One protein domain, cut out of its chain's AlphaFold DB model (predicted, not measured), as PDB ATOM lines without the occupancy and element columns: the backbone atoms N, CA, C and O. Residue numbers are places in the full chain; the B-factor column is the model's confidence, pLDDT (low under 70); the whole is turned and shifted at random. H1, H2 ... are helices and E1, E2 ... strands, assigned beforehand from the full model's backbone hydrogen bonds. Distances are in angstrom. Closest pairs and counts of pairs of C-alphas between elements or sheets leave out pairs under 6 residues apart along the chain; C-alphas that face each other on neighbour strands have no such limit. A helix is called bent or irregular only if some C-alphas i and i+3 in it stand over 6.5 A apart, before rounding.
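This is residues 133 to 274 of the 275 residues of an uncharacterized protein of Variovorax paradoxus (UniProt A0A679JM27). A twisted sheet of four antiparallel strands, E3 to E6, makes one end of the domain, and a two-strand hairpin, E1 and E2, with the small helices H1 and H2 and the helix H3 makes the other. H4 sits between the two ends, meeting both E6 and the hairpin with its residues 197 to 201 and touching H3 near Ile 204, while the longest helix, H5, runs beside the four strands. The printed part has 142 residues, with five named helices and six named strands in the order H1 H2 H3 E1 E2 H4 H5 E3 E4 E5 E6; the larger sheet has the order E3 E4 E5 E6, and the class is mixed, helices and strands. The whole is compact, with a radius of gyration of the C-alphas of 15.1 A and spans of 45 by 33 by 28 A.

In the larger sheet, E3 is residues 237 to 240, E4 residues 247 to 252 (16.1 A), E5 residues 255 to 261 (18.7 A) and E6 residues 266 to 273. E6 measures 19.9 A from first to last C-alpha, bends by 63 degrees at residue 269, and ends with C-alpha 273 at (37.516, 20.479, 33.979). H5, residues 215 to 228, is 19.4 A long; it is neither bent nor irregular, but only just: C-alphas 221 and 224 are 6.4 A apart. H4 is residues 197 to 205, 12.1 A, with C-alpha 197 at (34.886, 5.273, 21.796). E1, residues 162 to 169, measures 18.3 A, and E2, residues 181 to 188, measures 19.8 A. H3 is residues 147 to 156, 14.2 A; H2 is residues 141 to 144 and H1 residues 133 to 136, where C-alpha 133 stands at (44.807, -4.027, 7.855).

E3, E4, E5 and E6 form a meander, each strand the antiparallel neighbour of the one before, and each successive pair is a hairpin. Within hydrogen-bond range are N 239 and O 249 of E3 and E4, 2.9 A, N 248 and O 259 of E4 and E5, 2.8 A, and N 267 and O 260 of E5 and E6, 2.8 A. Residues 194 to 195 pair in parallel with residues 267 to 268 of the edge strand E6. H5 is on this sheet at a height over the sheet of 10.3 A, but only just over none of its strands: 2 of its 14 C-alphas fall on each of E4, E5 and E6. H4 only grazes the sheet with residues 197 to 202; the closest C-alphas of H4 and E6 are those of Val 199 and Ile 269, 6.1 A apart. The C-alphas of Val 184 in E2 and Ala 197 in H4 are the closest of that pair, at 5.8 A. E1 and E2 are an antiparallel hairpin, with N 166 and O 184 at 2.8 A. H3 and H4 touch, closest at the C-alphas of Leu 153 and Ile 204, 5.8 A, at a tilt of 69.7 degrees, only just steep, and run opposite ways. H1 and H2 touch only at the corner, by the C-alphas of Ile 135 and Val 142, 5.2 A. E1 and E2 are apart from all four strands of the larger sheet. Every O i to N i+4 pair is within hydrogen-bond range in H3 and H4, and 7 of 10 are in H5; H1 and H2 are too short for such a pair.

The two C-alphas farthest apart are those of His 136 and Thr 234, 46.1 A. The printed part has no cut, and the link from E1 to E2, 11 residues, is long. The mean pLDDT of the printed part is 77.3; residues 207 to 212, 226 to 256, 259 to 265 and 272 to 274 of this predicted model are under 70.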
ATOM      1  N   PHE A 133      46.107  -3.522   7.416       90.25
ATOM      2  CA  PHE A 133      44.807  -4.027   7.855       90.25
ATOM      3  C   PHE A 133      43.864  -2.901   8.287       90.25
ATOM      4  O   PHE A 133      42.735  -2.835   7.825       90.25
ATOM      5  N   LEU A 134      44.337  -1.962   9.109       92.62
ATOM      6  CA  LEU A 134      43.520  -0.834   9.570       92.62
ATOM      7  C   LEU A 134      43.222   0.206   8.482       92.62
ATOM      8  O   LEU A 134      42.271   0.971   8.636       92.62
ATOM      9  N   ILE A 135      44.043   0.269   7.431       93.12
ATOM     10  CA  ILE A 135      43.799   1.128   6.265       93.12
ATOM     11  C   ILE A 135      42.622   0.581   5.451       93.12
ATOM     12  O   ILE A 135      41.738   1.347   5.076       93.12
ATOM     13  N   HIS A 136      42.598  -0.737   5.229       89.94
ATOM     14  CA  HIS A 136      41.612  -1.412   4.375       89.94
ATOM     15  C   HIS A 136      40.371  -1.920   5.124       89.94
ATOM     16  O   HIS A 136      39.390  -2.316   4.495       89.94
ATOM     17  N   ASP A 137      40.368  -1.897   6.458       90.62
ATOM     18  CA  ASP A 137      39.181  -2.212   7.253       90.62
ATOM     19  C   ASP A 137      38.109  -1.121   7.082       90.62
ATOM     20  O   ASP A 137      38.337   0.055   7.376       90.62
ATOM     21  N   ALA A 138      36.906  -1.513   6.655       87.81
ATOM     22  CA  ALA A 138      35.772  -0.613   6.431       87.81
ATOM     23  C   ALA A 138      35.308   0.138   7.698       87.81
ATOM     24  O   ALA A 138      34.613   1.157   7.606       87.81
ATOM     25  N   GLU A 139      35.656  -0.356   8.886       87.56
ATOM     26  CA  GLU A 139      35.430   0.312  10.170       87.56
ATOM     27  C   GLU A 139      36.681   0.996  10.733       87.56
ATOM     28  O   GLU A 139      36.601   1.693  11.753       87.56
ATOM     29  N   GLY A 140      37.824   0.806  10.073       89.81
ATOM     30  CA  GLY A 140      39.108   1.393  10.413       89.81
ATOM     31  C   GLY A 140      39.081   2.925  10.377       89.81
ATOM     32  O   GLY A 140      38.258   3.532   9.682       89.81
ATOM     33  N   PRO A 141      39.995   3.591  11.104       90.75
ATOM     34  CA  PRO A 141      40.038   5.050  11.150       90.75
ATOM     35  C   PRO A 141      40.236   5.670   9.760       90.75
ATOM     36  O   PRO A 141      39.708   6.747   9.509       90.75
ATOM     37  N   VAL A 142      40.931   4.995   8.840       92.38
ATOM     38  CA  VAL A 142      41.204   5.520   7.491       92.38
ATOM     39  C   VAL A 142      39.968   5.495   6.591       92.38
ATOM     40  O   VAL A 142      39.770   6.420   5.812       92.38
ATOM     41  N   ALA A 143      39.097   4.494   6.736       90.12
ATOM     42  CA  ALA A 143      37.837   4.423   5.995       90.12
ATOM     43  C   ALA A 143      36.744   5.321   6.599       90.12
ATOM     44  O   ALA A 143      35.818   5.750   5.909       90.12
ATOM     45  N   LYS A 144      36.816   5.581   7.910       90.25
ATOM     46  CA  LYS A 144      35.766   6.274   8.667       90.25
ATOM     47  C   LYS A 144      36.002   7.765   8.879       90.25
ATOM     48  O   LYS A 144      35.056   8.436   9.290       90.25
ATOM     49  N   LEU A 145      37.220   8.262   8.700       90.81
ATOM     50  CA  LEU A 145      37.588   9.654   8.958       90.81
ATOM     51  C   LEU A 145      38.055  10.322   7.669       90.81
ATOM     52  O   LEU A 145      38.773   9.734   6.867       90.81
ATOM     53  N   SER A 146      37.688  11.587   7.497       91.31
ATOM     54  CA  SER A 146      38.256  12.435   6.455       91.31
ATOM     55  C   SER A 146      39.743  12.721   6.713       91.31
ATOM     56  O   SER A 146      40.228  12.661   7.845       91.31
ATOM     57  N   GLY A 147      40.481  13.118   5.671       90.69
ATOM     58  CA  GLY A 147      41.905  13.463   5.802       90.69
ATOM     59  C   GLY A 147      42.183  14.591   6.811       90.69
ATOM     60  O   GLY A 147      43.196  14.563   7.514       90.69
ATOM     61  N   ALA A 148      41.268  15.557   6.945       91.19
ATOM     62  CA  ALA A 148      41.372  16.617   7.948       91.19
ATOM     63  C   ALA A 148      41.209  16.072   9.380       91.19
ATOM     64  O   ALA A 148      41.969  16.448  10.273       91.19
ATOM     65  N   GLU A 149      40.271  15.147   9.593       91.38
ATOM     66  CA  GLU A 149      40.042  14.494  10.890       91.38
ATOM     67  C   GLU A 149      41.217  13.589  11.285       91.38
ATOM     68  O   GLU A 149      41.657  13.631  12.434       91.38
ATOM     69  N   LEU A 150      41.791  12.843  10.334       92.75
ATOM     70  CA  LEU A 150      43.018  12.064  10.553       92.75
ATOM     71  C   LEU A 150      44.194  12.963  10.945       92.75
ATOM     72  O   LEU A 150      44.922  12.657  11.890       92.75
ATOM     73  N   THR A 151      44.349  14.101  10.265       92.06
ATOM     74  CA  THR A 151      45.391  15.091  10.577       92.06
ATOM     75  C   THR A 151      45.213  15.658  11.985       92.06
ATOM     76  O   THR A 151      46.176  15.738  12.756       92.06
ATOM     77  N   LEU A 152      43.979  16.015  12.349       90.19
ATOM     78  CA  LEU A 152      43.651  16.526  13.674       90.19
ATOM     79  C   LEU A 152      43.936  15.482  14.757       90.19
ATOM     80  O   LEU A 152      44.604  15.794  15.743       90.19
ATOM     81  N   LEU A 153      43.493  14.239  14.560       91.12
ATOM     82  CA  LEU A 153      43.742  13.140  15.488       91.12
ATOM     83  C   LEU A 153      45.245  12.881  15.664       91.12
ATOM     84  O   LEU A 153      45.739  12.844  16.792       91.12
ATOM     85  N   ASN A 154      45.989  12.770  14.560       92.06
ATOM     86  CA  ASN A 154      47.438  12.565  14.572       92.06
ATOM     87  C   ASN A 154      48.178  13.694  15.315       92.06
ATOM     88  O   ASN A 154      49.164  13.439  16.012       92.06
ATOM     89  N   THR A 155      47.670  14.927  15.219       89.75
ATOM     90  CA  THR A 155      48.187  16.097  15.945       89.75
ATOM     91  C   THR A 155      47.859  16.030  17.437       89.75
ATOM     92  O   THR A 155      48.740  16.234  18.273       89.75
ATOM     93  N   LYS A 156      46.611  15.696  17.797       88.44
ATOM     94  CA  LYS A 156      46.171  15.579  19.199       88.44
ATOM     95  C   LYS A 156      46.908  14.478  19.955       88.44
ATOM     96  O   LYS A 156      47.086  14.594  21.164       88.44
ATOM     97  N   LEU A 157      47.410  13.455  19.272       88.62
ATOM     98  CA  LEU A 157      48.254  12.451  19.914       88.62
ATOM     99  C   LEU A 157      49.587  13.013  20.449       88.62
ATOM    100  O   LEU A 157      50.130  12.422  21.372       88.62
ATOM    101  N   ALA A 158      50.081  14.163  19.967       83.06
ATOM    102  CA  ALA A 158      51.173  14.941  20.575       83.06
ATOM    103  C   ALA A 158      52.371  14.108  21.093       83.06
ATOM    104  O   ALA A 158      52.711  14.169  22.272       83.06
ATOM    105  N   ALA A 159      53.005  13.337  20.202       77.56
ATOM    106  CA  ALA A 159      54.127  12.419  20.475       77.56
ATOM    107  C   ALA A 159      53.781  11.107  21.213       77.56
ATOM    108  O   ALA A 159      54.671  10.312  21.528       77.56
ATOM    109  N   HIS A 160      52.496  10.829  21.428       87.38
ATOM    110  CA  HIS A 160      52.003   9.493  21.748       87.38
ATOM    111  C   HIS A 160      51.647   8.760  20.461       87.38
ATOM    112  O   HIS A 160      51.212   9.378  19.499       87.38
ATOM    113  N   ALA A 161      51.826   7.442  20.442       89.62
ATOM    114  CA  ALA A 161      51.451   6.622  19.298       89.62
ATOM    115  C   ALA A 161      50.356   5.640  19.705       89.62
ATOM    116  O   ALA A 161      50.474   5.028  20.770       89.62
ATOM    117  N   ALA A 162      49.324   5.476  18.881       91.56
ATOM    118  CA  ALA A 162      48.423   4.341  19.020       91.56
ATOM    119  C   ALA A 162      49.201   3.057  18.714       91.56
ATOM    120  O   ALA A 162      49.914   2.973  17.719       91.56
ATOM    121  N   VAL A 163      49.123   2.083  19.616       87.44
ATOM    122  CA  VAL A 163      49.867   0.815  19.505       87.44
ATOM    123  C   VAL A 163      48.927  -0.330  19.151       87.44
ATOM    124  O   VAL A 163      49.326  -1.320  18.546       87.44
ATOM    125  N   THR A 164      47.656  -0.205  19.517       89.19
ATOM    126  CA  THR A 164      46.623  -1.190  19.211       89.19
ATOM    127  C   THR A 164      45.315  -0.460  18.985       89.19
ATOM    128  O   THR A 164      45.064   0.561  19.629       89.19
ATOM    129  N   TRP A 165      44.492  -0.986  18.088       92.31
ATOM    130  CA  TRP A 165      43.164  -0.472  17.787       92.31
ATOM    131  C   TRP A 165      42.133  -1.567  18.046       92.31
ATOM    132  O   TRP A 165      42.363  -2.724  17.696       92.31
ATOM    133  N   VAL A 166      41.001  -1.211  18.645       91.19
ATOM    134  CA  VAL A 166      39.896  -2.136  18.924       91.19
ATOM    135  C   VAL A 166      38.589  -1.586  18.398       91.19
ATOM    136  O   VAL A 166      38.355  -0.381  18.392       91.19
ATOM    137  N   ARG A 167      37.708  -2.488  17.988       91.50
ATOM    138  CA  ARG A 167      36.362  -2.143  17.557       91.50
ATOM    139  C   ARG A 167      35.490  -1.818  18.770       91.50
ATOM    140  O   ARG A 167      35.340  -2.648  19.667       91.50
ATOM    141  N   ALA A 168      34.882  -0.638  18.783       89.12
ATOM    142  CA  ALA A 168      33.970  -0.207  19.836       89.12
ATOM    143  C   ALA A 168      32.774   0.558  19.253       89.12
ATOM    144  O   ALA A 168      32.869   1.184  18.197       89.12
ATOM    145  N   LYS A 169      31.627   0.486  19.936       89.44
ATOM    146  CA  LYS A 169      30.394   1.159  19.514       89.44
ATOM    147  C   LYS A 169      30.259   2.505  20.212       89.44
ATOM    148  O   LYS A 169      30.415   2.576  21.432       89.44
ATOM    149  N   LEU A 170      29.911   3.548  19.465       86.62
ATOM    150  CA  LEU A 170      29.573   4.834  20.061       86.62
ATOM    151  C   LEU A 170      28.258   4.757  20.840       86.62
ATOM    152  O   LEU A 170      27.299   4.132  20.372       86.62
ATOM    153  N   PRO A 171      28.170   5.423  22.004       82.75
ATOM    154  CA  PRO A 171      26.901   5.598  22.692       82.75
ATOM    155  C   PRO A 171      25.871   6.276  21.785       82.75
ATOM    156  O   PRO A 171      26.189   7.215  21.053       82.75
ATOM    157  N   GLY A 172      24.608   5.857  21.896       82.25
ATOM    158  CA  GLY A 172      23.489   6.452  21.152       82.25
ATOM    159  C   GLY A 172      23.222   7.933  21.477       82.25
ATOM    160  O   GLY A 172      22.428   8.595  20.818       82.25
ATOM    161  N   THR A 173      23.874   8.460  22.513       78.06
ATOM    162  CA  THR A 173      23.730   9.838  22.993       78.06
ATOM    163  C   THR A 173      24.649  10.832  22.283       78.06
ATOM    164  O   THR A 173      24.545  12.031  22.545       78.06
ATOM    165  N   ARG A 174      25.564  10.382  21.410       78.44
ATOM    166  CA  ARG A 174      26.463  11.280  20.672       78.44
ATOM    167  C   ARG A 174      25.777  11.906  19.465       78.44
ATOM    168  O   ARG A 174      25.027  11.250  18.757       78.44
ATOM    169  N   VAL A 175      26.027  13.200  19.256       73.00
ATOM    170  CA  VAL A 175      25.363  13.997  18.210       73.00
ATOM    171  C   VAL A 175      25.864  13.616  16.816       73.00
ATOM    172  O   VAL A 175      25.090  13.596  15.864       73.00
ATOM    173  N   HIS A 176      27.144  13.266  16.704       76.00
ATOM    174  CA  HIS A 176      27.754  12.807  15.464       76.00
ATOM    175  C   HIS A 176      27.979  11.295  15.548       76.00
ATOM    176  O   HIS A 176      28.411  10.781  16.578       76.00
ATOM    177  N   ARG A 177      27.643  10.580  14.465       82.75
ATOM    178  CA  ARG A 177      27.946   9.146  14.297       82.75
ATOM    179  C   ARG A 177      27.382   8.250  15.413       82.75
ATOM    180  O   ARG A 177      27.970   7.242  15.801       82.75
ATOM    181  N   SER A 178      26.220   8.639  15.939       87.56
ATOM    182  CA  SER A 178      25.522   7.943  17.020       87.56
ATOM    183  C   SER A 178      25.328   6.457  16.720       87.56
ATOM    184  O   SER A 178      24.804   6.089  15.669       87.56
ATOM    185  N   GLY A 179      25.724   5.592  17.655       87.12
ATOM    186  CA  GLY A 179      25.545   4.147  17.517       87.12
ATOM    187  C   GLY A 179      26.427   3.478  16.460       87.12
ATOM    188  O   GLY A 179      26.282   2.270  16.257       87.12
ATOM    189  N   GLU A 180      27.334   4.205  15.806       89.19
ATOM    190  CA  GLU A 180      28.264   3.617  14.847       89.19
ATOM    191  C   GLU A 180      29.337   2.769  15.536       89.19
ATOM    192  O   GLU A 180      29.776   3.056  16.653       89.19
ATOM    193  N   TRP A 181      29.773   1.720  14.840       88.62
ATOM    194  CA  TRP A 181      30.980   0.978  15.182       88.62
ATOM    195  C   TRP A 181      32.186   1.629  14.515       88.62
ATOM    196  O   TRP A 181      32.134   2.003  13.340       88.62
ATOM    197  N   LEU A 182      33.264   1.768  15.277       87.50
ATOM    198  CA  LEU A 182      34.521   2.316  14.791       87.50
ATOM    199  C   LEU A 182      35.710   1.706  15.523       87.50
ATOM    200  O   LEU A 182      35.598   1.257  16.668       87.50
ATOM    201  N   TYR A 183      36.860   1.712  14.857       91.31
ATOM    202  CA  TYR A 183      38.128   1.394  15.495       91.31
ATOM    203  C   TYR A 183      38.607   2.568  16.348       91.31
ATOM    204  O   TYR A 183      38.827   3.673  15.854       91.31
ATOM    205  N   VAL A 184      38.790   2.302  17.638       88.94
ATOM    206  CA  VAL A 184      39.333   3.238  18.625       88.94
ATOM    207  C   VAL A 184      40.740   2.799  19.017       88.94
ATOM    208  O   VAL A 184      40.997   1.594  19.073       88.94
ATOM    209  N   PRO A 185      41.656   3.725  19.334       89.50
ATOM    210  CA  PRO A 185      42.929   3.369  19.931       89.50
ATOM    211  C   PRO A 185      42.666   2.638  21.245       89.50
ATOM    212  O   PRO A 185      42.057   3.174  22.156       89.50
ATOM    213  N   GLU A 186      43.111   1.401  21.361       86.50
ATOM    214  CA  GLU A 186      42.986   0.642  22.599       86.50
ATOM    215  C   GLU A 186      44.070   1.057  23.593       86.50
ATOM    216  O   GLU A 186      43.843   1.166  24.801       86.50
ATOM    217  N   THR A 187      45.284   1.237  23.081       84.12
ATOM    218  CA  THR A 187      46.450   1.605  23.872       84.12
ATOM    219  C   THR A 187      47.235   2.679  23.146       84.12
ATOM    220  O   THR A 187      47.475   2.602  21.939       84.12
ATOM    221  N   LEU A 188      47.647   3.688  23.906       87.62
ATOM    222  CA  LEU A 188      48.582   4.700  23.446       87.62
ATOM    223  C   LEU A 188      49.898   4.515  24.201       87.62
ATOM    224  O   LEU A 188      49.912   4.222  25.399       87.62
ATOM    225  N   LYS A 189      51.021   4.706  23.512       86.12
ATOM    226  CA  LYS A 189      52.351   4.630  24.116       86.12
ATOM    227  C   LYS A 189      52.441   5.589  25.306       86.12
ATOM    228  O   LYS A 189      52.148   6.773  25.164       86.12
ATOM    229  N   ASN A 190      52.889   5.089  26.459       79.50
ATOM    230  CA  ASN A 190      53.018   5.848  27.709       79.50
ATOM    231  C   ASN A 190      51.702   6.457  28.238       79.50
ATOM    232  O   ASN A 190      51.758   7.435  28.977       79.50
ATOM    233  N   PHE A 191      50.535   5.903  27.887       81.94
ATOM    234  CA  PHE A 191      49.235   6.363  28.384       81.94
ATOM    235  C   PHE A 191      48.612   5.333  29.349       81.94
ATOM    236  O   PHE A 191      48.466   4.174  28.968       81.94
ATOM    237  N   PRO A 192      48.263   5.705  30.598       78.62
ATOM    238  CA  PRO A 192      47.900   4.747  31.650       78.62
ATOM    239  C   PRO A 192      46.468   4.200  31.555       78.62
ATOM    240  O   PRO A 192      46.097   3.344  32.353       78.62
ATOM    241  N   TYR A 193      45.662   4.685  30.608       80.19
ATOM    242  CA  TYR A 193      44.263   4.289  30.431       80.19
ATOM    243  C   TYR A 193      43.979   3.883  28.985       80.19
ATOM    244  O   TYR A 193      44.694   4.264  28.062       80.19
ATOM    245  N   GLN A 194      42.898   3.147  28.771       85.06
ATOM    246  CA  GLN A 194      42.364   2.936  27.426       85.06
ATOM    247  C   GLN A 194      41.359   4.043  27.118       85.06
ATOM    248  O   GLN A 194      40.482   4.276  27.955       85.06
ATOM    249  N   PRO A 195      41.444   4.752  25.985       83.50
ATOM    250  CA  PRO A 195      40.386   5.675  25.613       83.50
ATOM    251  C   PRO A 195      39.164   4.879  25.135       83.50
ATOM    252  O   PRO A 195      39.270   3.942  24.348       83.50
ATOM    253  N   SER A 196      37.983   5.237  25.636       85.25
ATOM    254  CA  SER A 196      36.722   4.707  25.112       85.25
ATOM    255  C   SER A 196      36.389   5.303  23.740       85.25
ATOM    256  O   SER A 196      36.950   6.325  23.338       85.25
ATOM    257  N   ALA A 197      35.419   4.706  23.038       86.62
ATOM    258  CA  ALA A 197      34.886   5.273  21.796       86.62
ATOM    259  C   ALA A 197      34.353   6.692  21.972       86.62
ATOM    260  O   ALA A 197      34.515   7.519  21.084       86.62
ATOM    261  N   GLU A 198      33.779   6.975  23.137       83.75
ATOM    262  CA  GLU A 198      33.305   8.300  23.512       83.75
ATOM    263  C   GLU A 198      34.451   9.319  23.548       83.75
ATOM    264  O   GLU A 198      34.401  10.315  22.833       83.75
ATOM    265  N   VAL A 199      35.532   9.025  24.284       83.81
ATOM    266  CA  VAL A 199      36.722   9.897  24.340       83.81
ATOM    267  C   VAL A 199      37.359  10.057  22.966       83.81
ATOM    268  O   VAL A 199      37.745  11.163  22.596       83.81
ATOM    269  N   PHE A 200      37.485   8.966  22.209       86.81
ATOM    270  CA  PHE A 200      38.055   9.001  20.866       86.81
ATOM    271  C   PHE A 200      37.240   9.883  19.917       86.81
ATOM    272  O   PHE A 200      37.799  10.698  19.185       86.81
ATOM    273  N   HIS A 201      35.917   9.744  19.942       86.38
ATOM    274  CA  HIS A 201      35.030  10.586  19.160       86.38
ATOM    275  C   HIS A 201      35.166  12.051  19.583       86.38
ATOM    276  O   HIS A 201      35.456  12.919  18.762       86.38
ATOM    277  N   ASP A 202      35.065  12.344  20.874       82.25
ATOM    278  CA  ASP A 202      35.162  13.723  21.347       82.25
ATOM    279  C   ASP A 202      36.561  14.316  21.066       82.25
ATOM    280  O   ASP A 202      36.711  15.523  20.881       82.25
ATOM    281  N   TRP A 203      37.603  13.486  20.931       85.25
ATOM    282  CA  TRP A 203      38.904  13.922  20.424       85.25
ATOM    283  C   TRP A 203      38.878  14.393  18.984       85.25
ATOM    284  O   TRP A 203      39.543  15.377  18.678       85.25
ATOM    285  N   ILE A 204      38.158  13.731  18.097       86.06
ATOM    286  CA  ILE A 204      38.131  14.137  16.694       86.06
ATOM    287  C   ILE A 204      37.198  15.337  16.510       86.06
ATOM    288  O   ILE A 204      37.588  16.308  15.868       86.06
ATOM    289  N   TRP A 205      36.007  15.307  17.113       81.06
ATOM    290  CA  TRP A 205      34.946  16.274  16.807       81.06
ATOM    291  C   TRP A 205      34.773  17.396  17.827       81.06
ATOM    292  O   TRP A 205      34.240  18.447  17.474       81.06
ATOM    293  N   GLU A 206      35.183  17.218  19.083       72.62
ATOM    294  CA  GLU A 206      34.750  18.118  20.148       72.62
ATOM    295  C   GLU A 206      35.826  19.129  20.574       72.62
ATOM    296  O   GLU A 206      37.025  18.847  20.681       72.62
ATOM    297  N   SER A 207      35.360  20.358  20.806       58.41
ATOM    298  CA  SER A 207      36.127  21.524  21.260       58.41
ATOM    299  C   SER A 207      35.813  21.910  22.711       58.41
ATOM    300  O   SER A 207      36.326  22.915  23.212       58.41
ATOM    301  N   ARG A 208      34.950  21.143  23.396       57.38
ATOM    302  CA  ARG A 208      34.553  21.421  24.784       57.38
ATOM    303  C   ARG A 208      35.759  21.342  25.715       57.38
ATOM    304  O   ARG A 208      36.568  20.428  25.621       57.38
ATOM    305  N   ALA A 209      35.839  22.261  26.676       51.50
ATOM    306  CA  ALA A 209      36.916  22.286  27.661       51.50
ATOM    307  C   ALA A 209      37.044  20.936  28.400       51.50
ATOM    308  O   ALA A 209      36.097  20.460  29.024       51.50
ATOM    309  N   GLY A 210      38.227  20.317  28.323       56.28
ATOM    310  CA  GLY A 210      38.539  19.021  28.942       56.28
ATOM    311  C   GLY A 210      38.487  17.834  27.974       56.28
ATOM    312  O   GLY A 210      39.354  16.965  28.053       56.28
ATOM    313  N   HIS A 211      37.574  17.848  27.000       63.94
ATOM    314  CA  HIS A 211      37.544  16.875  25.905       63.94
ATOM    315  C   HIS A 211      38.334  17.391  24.704       63.94
ATOM    316  O   HIS A 211      38.447  18.590  24.471       63.94
ATOM    317  N   GLY A 212      38.978  16.487  23.971       64.69
ATOM    318  CA  GLY A 212      39.736  16.865  22.777       64.69
ATOM    319  C   GLY A 212      41.011  17.678  23.007       64.69
ATOM    320  O   GLY A 212      41.519  18.260  22.047       64.69
ATOM    321  N   GLN A 213      41.560  17.683  24.227       76.75
ATOM    322  CA  GLN A 213      42.935  18.136  24.458       76.75
ATOM    323  C   GLN A 213      43.958  17.158  23.868       76.75
ATOM    324  O   GLN A 213      43.659  15.995  23.609       76.75
ATOM    325  N   ALA A 214      45.189  17.633  23.687       84.69
ATOM    326  CA  ALA A 214      46.286  16.762  23.301       84.69
ATOM    327  C   ALA A 214      46.550  15.687  24.377       84.69
ATOM    328  O   ALA A 214      46.499  15.977  25.577       84.69
ATOM    329  N   ALA A 215      46.891  14.465  23.962       83.62
ATOM    330  CA  ALA A 215      47.129  13.325  24.854       83.62
ATOM    331  C   ALA A 215      48.211  13.621  25.909       83.62
ATOM    332  O   ALA A 215      48.060  13.255  27.076       83.62
ATOM    333  N   GLY A 216      49.255  14.367  25.529       82.94
ATOM    334  CA  GLY A 216      50.290  14.824  26.458       82.94
ATOM    335  C   GLY A 216      49.743  15.695  27.595       82.94
ATOM    336  O   GLY A 216      50.169  15.550  28.736       82.94
ATOM    337  N   VAL A 217      48.740  16.542  27.328       80.50
ATOM    338  CA  VAL A 217      48.095  17.360  28.368       80.50
ATOM    339  C   VAL A 217      47.275  16.474  29.304       80.50
ATOM    340  O   VAL A 217      47.378  16.606  30.521       80.50
ATOM    341  N   MET A 218      46.536  15.501  28.766       80.25
ATOM    342  CA  MET A 218      45.779  14.551  29.590       80.25
ATOM    343  C   MET A 218      46.687  13.760  30.531       80.25
ATOM    344  O   MET A 218      46.352  13.568  31.699       80.25
ATOM    345  N   LEU A 219      47.874  13.369  30.070       78.00
ATOM    346  CA  LEU A 219      48.857  12.675  30.897       78.00
ATOM    347  C   LEU A 219      49.331  13.462  32.110       78.00
ATOM    348  O   LEU A 219      49.558  12.858  33.160       78.00
ATOM    349  N   THR A 220      49.436  14.787  31.999       77.62
ATOM    350  CA  THR A 220      49.807  15.625  33.149       77.62
ATOM    351  C   THR A 220      48.802  15.494  34.297       77.62
ATOM    352  O   THR A 220      49.196  15.515  35.463       77.62
ATOM    353  N   TYR A 221      47.521  15.270  33.979       74.56
ATOM    354  CA  TYR A 221      46.462  15.056  34.962       74.56
ATOM    355  C   TYR A 221      46.332  13.590  35.382       74.56
ATOM    356  O   TYR A 221      46.152  13.303  36.561       74.56
ATOM    357  N   LEU A 222      46.441  12.658  34.432       76.25
ATOM    358  CA  LEU A 222      46.172  11.231  34.634       76.25
ATOM    359  C   LEU A 222      47.330  10.470  35.303       76.25
ATOM    360  O   LEU A 222      47.089   9.532  36.066       76.25
ATOM    361  N   GLY A 223      48.580  10.865  35.052       71.94
ATOM    362  CA  GLY A 223      49.769  10.213  35.612       71.94
ATOM    363  C   GLY A 223      49.824  10.238  37.149       71.94
ATOM    364  O   GLY A 223      49.982   9.178  37.764       71.94
ATOM    365  N   PRO A 224      49.649  11.407  37.802       72.19
ATOM    366  CA  PRO A 224      49.605  11.504  39.264       72.19
ATOM    367  C   PRO A 224      48.464  10.707  39.910       72.19
ATOM    368  O   PRO A 224      48.648  10.171  41.004       72.19
ATOM    369  N   ILE A 225      47.326  10.570  39.225       70.88
ATOM    370  CA  ILE A 225      46.180   9.788  39.709       70.88
ATOM    371  C   ILE A 225      46.579   8.320  39.829       70.88
ATOM    372  O   ILE A 225      46.471   7.730  40.901       70.88
ATOM    373  N   HIS A 226      47.120   7.755  38.746       66.81
ATOM    374  CA  HIS A 226      47.494   6.345  38.688       66.81
ATOM    375  C   HIS A 226      48.681   6.009  39.609       66.81
ATOM    376  O   HIS A 226      48.656   5.005  40.314       66.81
ATOM    377  N   GLY A 227      49.727   6.846  39.623       66.12
ATOM    378  CA  GLY A 227      50.976   6.539  40.334       66.12
ATOM    379  C   GLY A 227      51.061   7.046  41.775       66.12
ATOM    380  O   GLY A 227      51.734   6.431  42.598       66.12
ATOM    381  N   LYS A 228      50.413   8.173  42.093       66.25
ATOM    382  CA  LYS A 228      50.561   8.863  43.390       66.25
ATOM    383  C   LYS A 228      49.262   8.945  44.190       66.25
ATOM    384  O   LYS A 228      49.303   9.405  45.325       66.25
ATOM    385  N   LYS A 229      48.126   8.517  43.622       69.62
ATOM    386  CA  LYS A 229      46.780   8.704  44.196       69.62
ATOM    387  C   LYS A 229      46.466  10.179  44.504       69.62
ATOM    388  O   LYS A 229      45.741  10.489  45.447       69.62
ATOM    389  N   LEU A 230      47.019  11.089  43.698       67.62
ATOM    390  CA  LEU A 230      46.809  12.532  43.804       67.62
ATOM    391  C   LEU A 230      46.173  13.067  42.525       67.62
ATOM    392  O   LEU A 230      46.535  12.657  41.425       67.62
ATOM    393  N   LEU A 231      45.277  14.036  42.672       66.50
ATOM    394  CA  LEU A 231      44.677  14.791  41.586       66.50
ATOM    395  C   LEU A 231      44.882  16.281  41.852       66.50
ATOM    396  O   LEU A 231      44.508  16.783  42.906       66.50
ATOM    397  N   LEU A 232      45.545  16.975  40.920       67.38
ATOM    398  CA  LEU A 232      45.929  18.390  41.065       67.38
ATOM    399  C   LEU A 232      46.660  18.700  42.392       67.38
ATOM    400  O   LEU A 232      46.488  19.766  42.973       67.38
ATOM    401  N   GLY A 233      47.473  17.760  42.883       65.81
ATOM    402  CA  GLY A 233      48.241  17.920  44.125       65.81
ATOM    403  C   GLY A 233      47.471  17.616  45.414       65.81
ATOM    404  O   GLY A 233      48.073  17.668  46.482       65.81
ATOM    405  N   THR A 234      46.190  17.239  45.338       66.12
ATOM    406  CA  THR A 234      45.388  16.833  46.503       66.12
ATOM    407  C   THR A 234      44.958  15.364  46.413       66.12
ATOM    408  O   THR A 234      44.821  14.829  45.310       66.12
ATOM    409  N   PRO A 235      44.769  14.659  47.542       68.56
ATOM    410  CA  PRO A 235      44.171  13.328  47.529       68.56
ATOM    411  C   PRO A 235      42.753  13.384  46.958       68.56
ATOM    412  O   PRO A 235      41.959  14.239  47.344       68.56
ATOM    413  N   TYR A 236      42.423  12.462  46.060       68.06
ATOM    414  CA  TYR A 236      41.063  12.314  45.542       68.06
ATOM    415  C   TYR A 236      40.392  11.085  46.151       68.06
ATOM    416  O   TYR A 236      41.053  10.131  46.567       68.06
ATOM    417  N   THR A 237      39.063  11.090  46.178       65.62
ATOM    418  CA  THR A 237      38.272   9.937  46.607       65.62
ATOM    419  C   THR A 237      37.754   9.178  45.394       65.62
ATOM    420  O   THR A 237      37.227   9.754  44.438       65.62
ATOM    421  N   TRP A 238      37.929   7.858  45.433       66.56
ATOM    422  CA  TRP A 238      37.224   6.951  44.542       66.56
ATOM    423  C   TRP A 238      35.793   6.827  45.043       66.56
ATOM    424  O   TRP A 238      35.558   6.315  46.136       66.56
ATOM    425  N   VAL A 239      34.846   7.297  44.246       66.81
ATOM    426  CA  VAL A 239      33.426   7.100  44.512       66.81
ATOM    427  C   VAL A 239      32.945   6.070  43.507       66.81
ATOM    428  O   VAL A 239      32.979   6.311  42.300       66.81
ATOM    429  N   GLN A 240      32.545   4.897  43.986       63.09
ATOM    430  CA  GLN A 240      31.841   3.951  43.130       63.09
ATOM    431  C   GLN A 240      30.558   4.631  42.648       63.09
ATOM    432  O   GLN A 240      29.816   5.198  43.453       63.09
ATOM    433  N   ALA A 241      30.332   4.635  41.338       60.38
ATOM    434  CA  ALA A 241      29.139   5.243  40.784       60.38
ATOM    435  C   ALA A 241      27.899   4.469  41.280       60.38
ATOM    436  O   ALA A 241      27.918   3.239  41.411       60.38
ATOM    437  N   THR A 242      26.850   5.208  41.645       53.50
ATOM    438  CA  THR A 242      25.658   4.715  42.361       53.50
ATOM    439  C   THR A 242      24.849   3.685  41.561       53.50
ATOM    440  O   THR A 242      24.002   2.990  42.113       53.50
ATOM    441  N   ASP A 243      25.131   3.572  40.267       55.53
ATOM    442  CA  ASP A 243      24.508   2.747  39.234       55.53
ATOM    443  C   ASP A 243      25.019   1.292  39.177       55.53
ATOM    444  O   ASP A 243      24.620   0.524  38.304       55.53
ATOM    445  N   GLY A 244      25.827   0.858  40.151       50.16
ATOM    446  CA  GLY A 244      25.930  -0.568  40.482       50.16
ATOM    447  C   GLY A 244      26.566  -1.454  39.407       50.16
ATOM    448  O   GLY A 244      26.159  -2.595  39.231       50.16
ATOM    449  N   ASN A 245      27.585  -0.963  38.705       54.19
ATOM    450  CA  ASN A 245      28.417  -1.764  37.803       54.19
ATOM    451  C   ASN A 245      29.738  -1.043  37.587       54.19
ATOM    452  O   ASN A 245      29.661   0.028  37.019       54.19
ATOM    453  N   ARG A 246      30.886  -1.605  38.021       59.81
ATOM    454  CA  ARG A 246      32.312  -1.321  37.652       59.81
ATOM    455  C   ARG A 246      32.762   0.108  37.265       59.81
ATOM    456  O   ARG A 246      33.898   0.300  36.838       59.81
ATOM    457  N   ASN A 247      31.922   1.099  37.471       61.44
ATOM    458  CA  ASN A 247      32.062   2.485  37.106       61.44
ATOM    459  C   ASN A 247      32.540   3.182  38.361       61.44
ATOM    460  O   ASN A 247      31.891   3.156  39.410       61.44
ATOM    461  N   TRP A 248      33.715   3.767  38.253       64.31
ATOM    462  CA  TRP A 248      34.365   4.469  39.328       64.31
ATOM    463  C   TRP A 248      34.533   5.917  38.905       64.31
ATOM    464  O   TRP A 248      35.074   6.239  37.847       64.31
ATOM    465  N   LYS A 249      34.047   6.813  39.751       68.06
ATOM    466  CA  LYS A 249      34.210   8.242  39.573       68.06
ATOM    467  C   LYS A 249      35.360   8.704  40.447       68.06
ATOM    468  O   LYS A 249      35.372   8.475  41.657       68.06
ATOM    469  N   VAL A 250      36.312   9.391  39.835       67.38
ATOM    470  CA  VAL A 250      37.265  10.216  40.566       67.38
ATOM    471  C   VAL A 250      36.652  11.607  40.659       67.38
ATOM    472  O   VAL A 250      36.467  12.291  39.649       67.38
ATOM    473  N   SER A 251      36.278  11.998  41.876       61.69
ATOM    474  CA  SER A 251      35.683  13.305  42.148       61.69
ATOM    475  C   SER A 251      36.722  14.231  42.775       61.69
ATOM    476  O   SER A 251      37.323  13.893  43.794       61.69
ATOM    477  N   HIS A 252      36.923  15.404  42.176       63.03
ATOM    478  CA  HIS A 252      37.777  16.480  42.680       63.03
ATOM    479  C   HIS A 252      37.055  17.829  42.503       63.03
ATOM    480  O   HIS A 252      36.306  17.978  41.539       63.03
ATOM    481  N   PRO A 253      37.269  18.836  43.376       63.12
ATOM    482  CA  PRO A 253      36.548  20.117  43.311       63.12
ATOM    483  C   PRO A 253      36.611  20.829  41.953       63.12
ATOM    484  O   PRO A 253      35.661  21.493  41.563       63.12
ATOM    485  N   ASN A 254      37.714  20.646  41.223       64.38
ATOM    486  CA  ASN A 254      37.974  21.303  39.933       64.38
ATOM    487  C   ASN A 254      37.946  20.342  38.730       64.38
ATOM    488  O   ASN A 254      38.234  20.748  37.604       64.38
ATOM    489  N   LEU A 255      37.691  19.048  38.954       67.19
ATOM    490  CA  LEU A 255      37.766  18.043  37.897       67.19
ATOM    491  C   LEU A 255      36.856  16.846  38.186       67.19
ATOM    492  O   LEU A 255      36.879  16.290  39.282       67.19
ATOM    493  N   VAL A 256      36.132  16.390  37.166       67.88
ATOM    494  CA  VAL A 256      35.398  15.124  37.202       67.88
ATOM    495  C   VAL A 256      35.961  14.155  36.174       67.88
ATOM    496  O   VAL A 256      36.107  14.488  34.999       67.88
ATOM    497  N   LEU A 257      36.234  12.938  36.634       71.56
ATOM    498  CA  LEU A 257      36.784  11.844  35.848       71.56
ATOM    499  C   LEU A 257      35.899  10.606  35.992       71.56
ATOM    500  O   LEU A 257      35.771  10.079  37.099       71.56
ATOM    501  N   ASN A 258      35.321  10.125  34.889       71.38
ATOM    502  CA  ASN A 258      34.600   8.852  34.877       71.38
ATOM    503  C   ASN A 258      35.483   7.771  34.252       71.38
ATOM    504  O   ASN A 258      35.877   7.864  33.085       71.38
ATOM    505  N   VAL A 259      35.779   6.740  35.042       68.50
ATOM    506  CA  VAL A 259      36.631   5.612  34.663       68.50
ATOM    507  C   VAL A 259      35.861   4.316  34.907       68.50
ATOM    508  O   VAL A 259      35.349   4.093  36.001       68.50
ATOM    509  N   ILE A 260      35.792   3.428  33.918       66.38
ATOM    510  CA  ILE A 260      35.331   2.051  34.152       66.38
ATOM    511  C   ILE A 260      36.554   1.209  34.475       66.38
ATOM    512  O   ILE A 260      37.517   1.185  33.713       66.38
ATOM    513  N   LEU A 261      36.519   0.491  35.592       59.78
ATOM    514  CA  LEU A 261      37.488  -0.566  35.851       59.78
ATOM    515  C   LEU A 261      36.951  -1.844  35.207       59.78
ATOM    516  O   LEU A 261      36.127  -2.542  35.797       59.78
ATOM    517  N   ASP A 262      37.373  -2.139  33.981       54.06
ATOM    518  CA  ASP A 262      37.124  -3.453  33.401       54.06
ATOM    519  C   ASP A 262      38.012  -4.507  34.096       54.06
ATOM    520  O   ASP A 262      39.042  -4.188  34.690       54.06
ATOM    521  N   ARG A 263      37.623  -5.786  34.026       46.47
ATOM    522  CA  ARG A 263      38.315  -6.941  34.628       46.47
ATOM    523  C   ARG A 263      39.793  -7.041  34.253       46.47
ATOM    524  O   ARG A 263      40.534  -7.722  34.957       46.47
ATOM    525  N   HIS A 264      40.209  -6.386  33.173       55.12
ATOM    526  CA  HIS A 264      41.574  -6.440  32.674       55.12
ATOM    527  C   HIS A 264      42.289  -5.079  32.682       55.12
ATOM    528  O   HIS A 264      43.519  -5.076  32.747       55.12
ATOM    529  N   LYS A 265      41.576  -3.936  32.615       62.25
ATOM    530  CA  LYS A 265      42.169  -2.595  32.408       62.25
ATOM    531  C   LYS A 265      41.267  -1.449  32.911       62.25
ATOM    532  O   LYS A 265      40.058  -1.606  33.045       62.25
ATOM    533  N   ALA A 266      41.858  -0.274  33.149       73.06
ATOM    534  CA  ALA A 266      41.127   0.962  33.434       73.06
ATOM    535  C   ALA A 266      40.774   1.703  32.124       73.06
ATOM    536  O   ALA A 266      41.660   2.166  31.400       73.06
ATOM    537  N   LEU A 267      39.480   1.814  31.829       79.75
ATOM    538  CA  LEU A 267      38.915   2.476  30.652       79.75
ATOM    539  C   LEU A 267      38.494   3.908  31.002       79.75
ATOM    540  O   LEU A 267      37.691   4.127  31.908       79.75
ATOM    541  N   LEU A 268      39.000   4.887  30.260       80.56
ATOM    542  CA  LEU A 268      38.634   6.292  30.397       80.56
ATOM    543  C   LEU A 268      37.363   6.588  29.585       80.56
ATOM    544  O   LEU A 268      37.367   6.483  28.355       80.56
ATOM    545  N   ILE A 269      36.282   6.979  30.266       75.00
ATOM    546  CA  ILE A 269      35.008   7.353  29.627       75.00
ATOM    547  C   ILE A 269      34.955   8.854  29.376       75.00
ATOM    548  O   ILE A 269      34.622   9.287  28.280       75.00
ATOM    549  N   THR A 270      35.263   9.658  30.396       74.19
ATOM    550  CA  THR A 270      35.214  11.118  30.291       74.19
ATOM    551  C   THR A 270      36.192  11.806  31.242       74.19
ATOM    552  O   THR A 270      36.519  11.284  32.311       74.19
ATOM    553  N   PHE A 271      36.626  13.011  30.859       71.50
ATOM    554  CA  PHE A 271      37.410  13.937  31.678       71.50
ATOM    555  C   PHE A 271      36.851  15.354  31.497       71.50
ATOM    556  O   PHE A 271      36.840  15.879  30.387       71.50
ATOM    557  N   TYR A 272      36.408  15.985  32.583       68.88
ATOM    558  CA  TYR A 272      35.904  17.358  32.569       68.88
ATOM    559  C   TYR A 272      36.667  18.220  33.560       68.88
ATOM    560  O   TYR A 272      36.728  17.892  34.747       68.88
ATOM    561  N   LYS A 273      37.162  19.369  33.093       62.56
ATOM    562  CA  LYS A 273      37.516  20.479  33.979       62.56
ATOM    563  C   LYS A 273      36.222  21.141  34.438       62.56
ATOM    564  O   LYS A 273      35.414  21.536  33.603       62.56
ATOM    565  N   LEU A 274      36.009  21.208  35.749       56.22
ATOM    566  CA  LEU A 274      34.931  22.020  36.302       56.22
ATOM    567  C   LEU A 274      35.366  23.482  36.138       56.22
ATOM    568  O   LEU A 274      36.488  23.826  36.521       56.22
TER     569      LEU A 274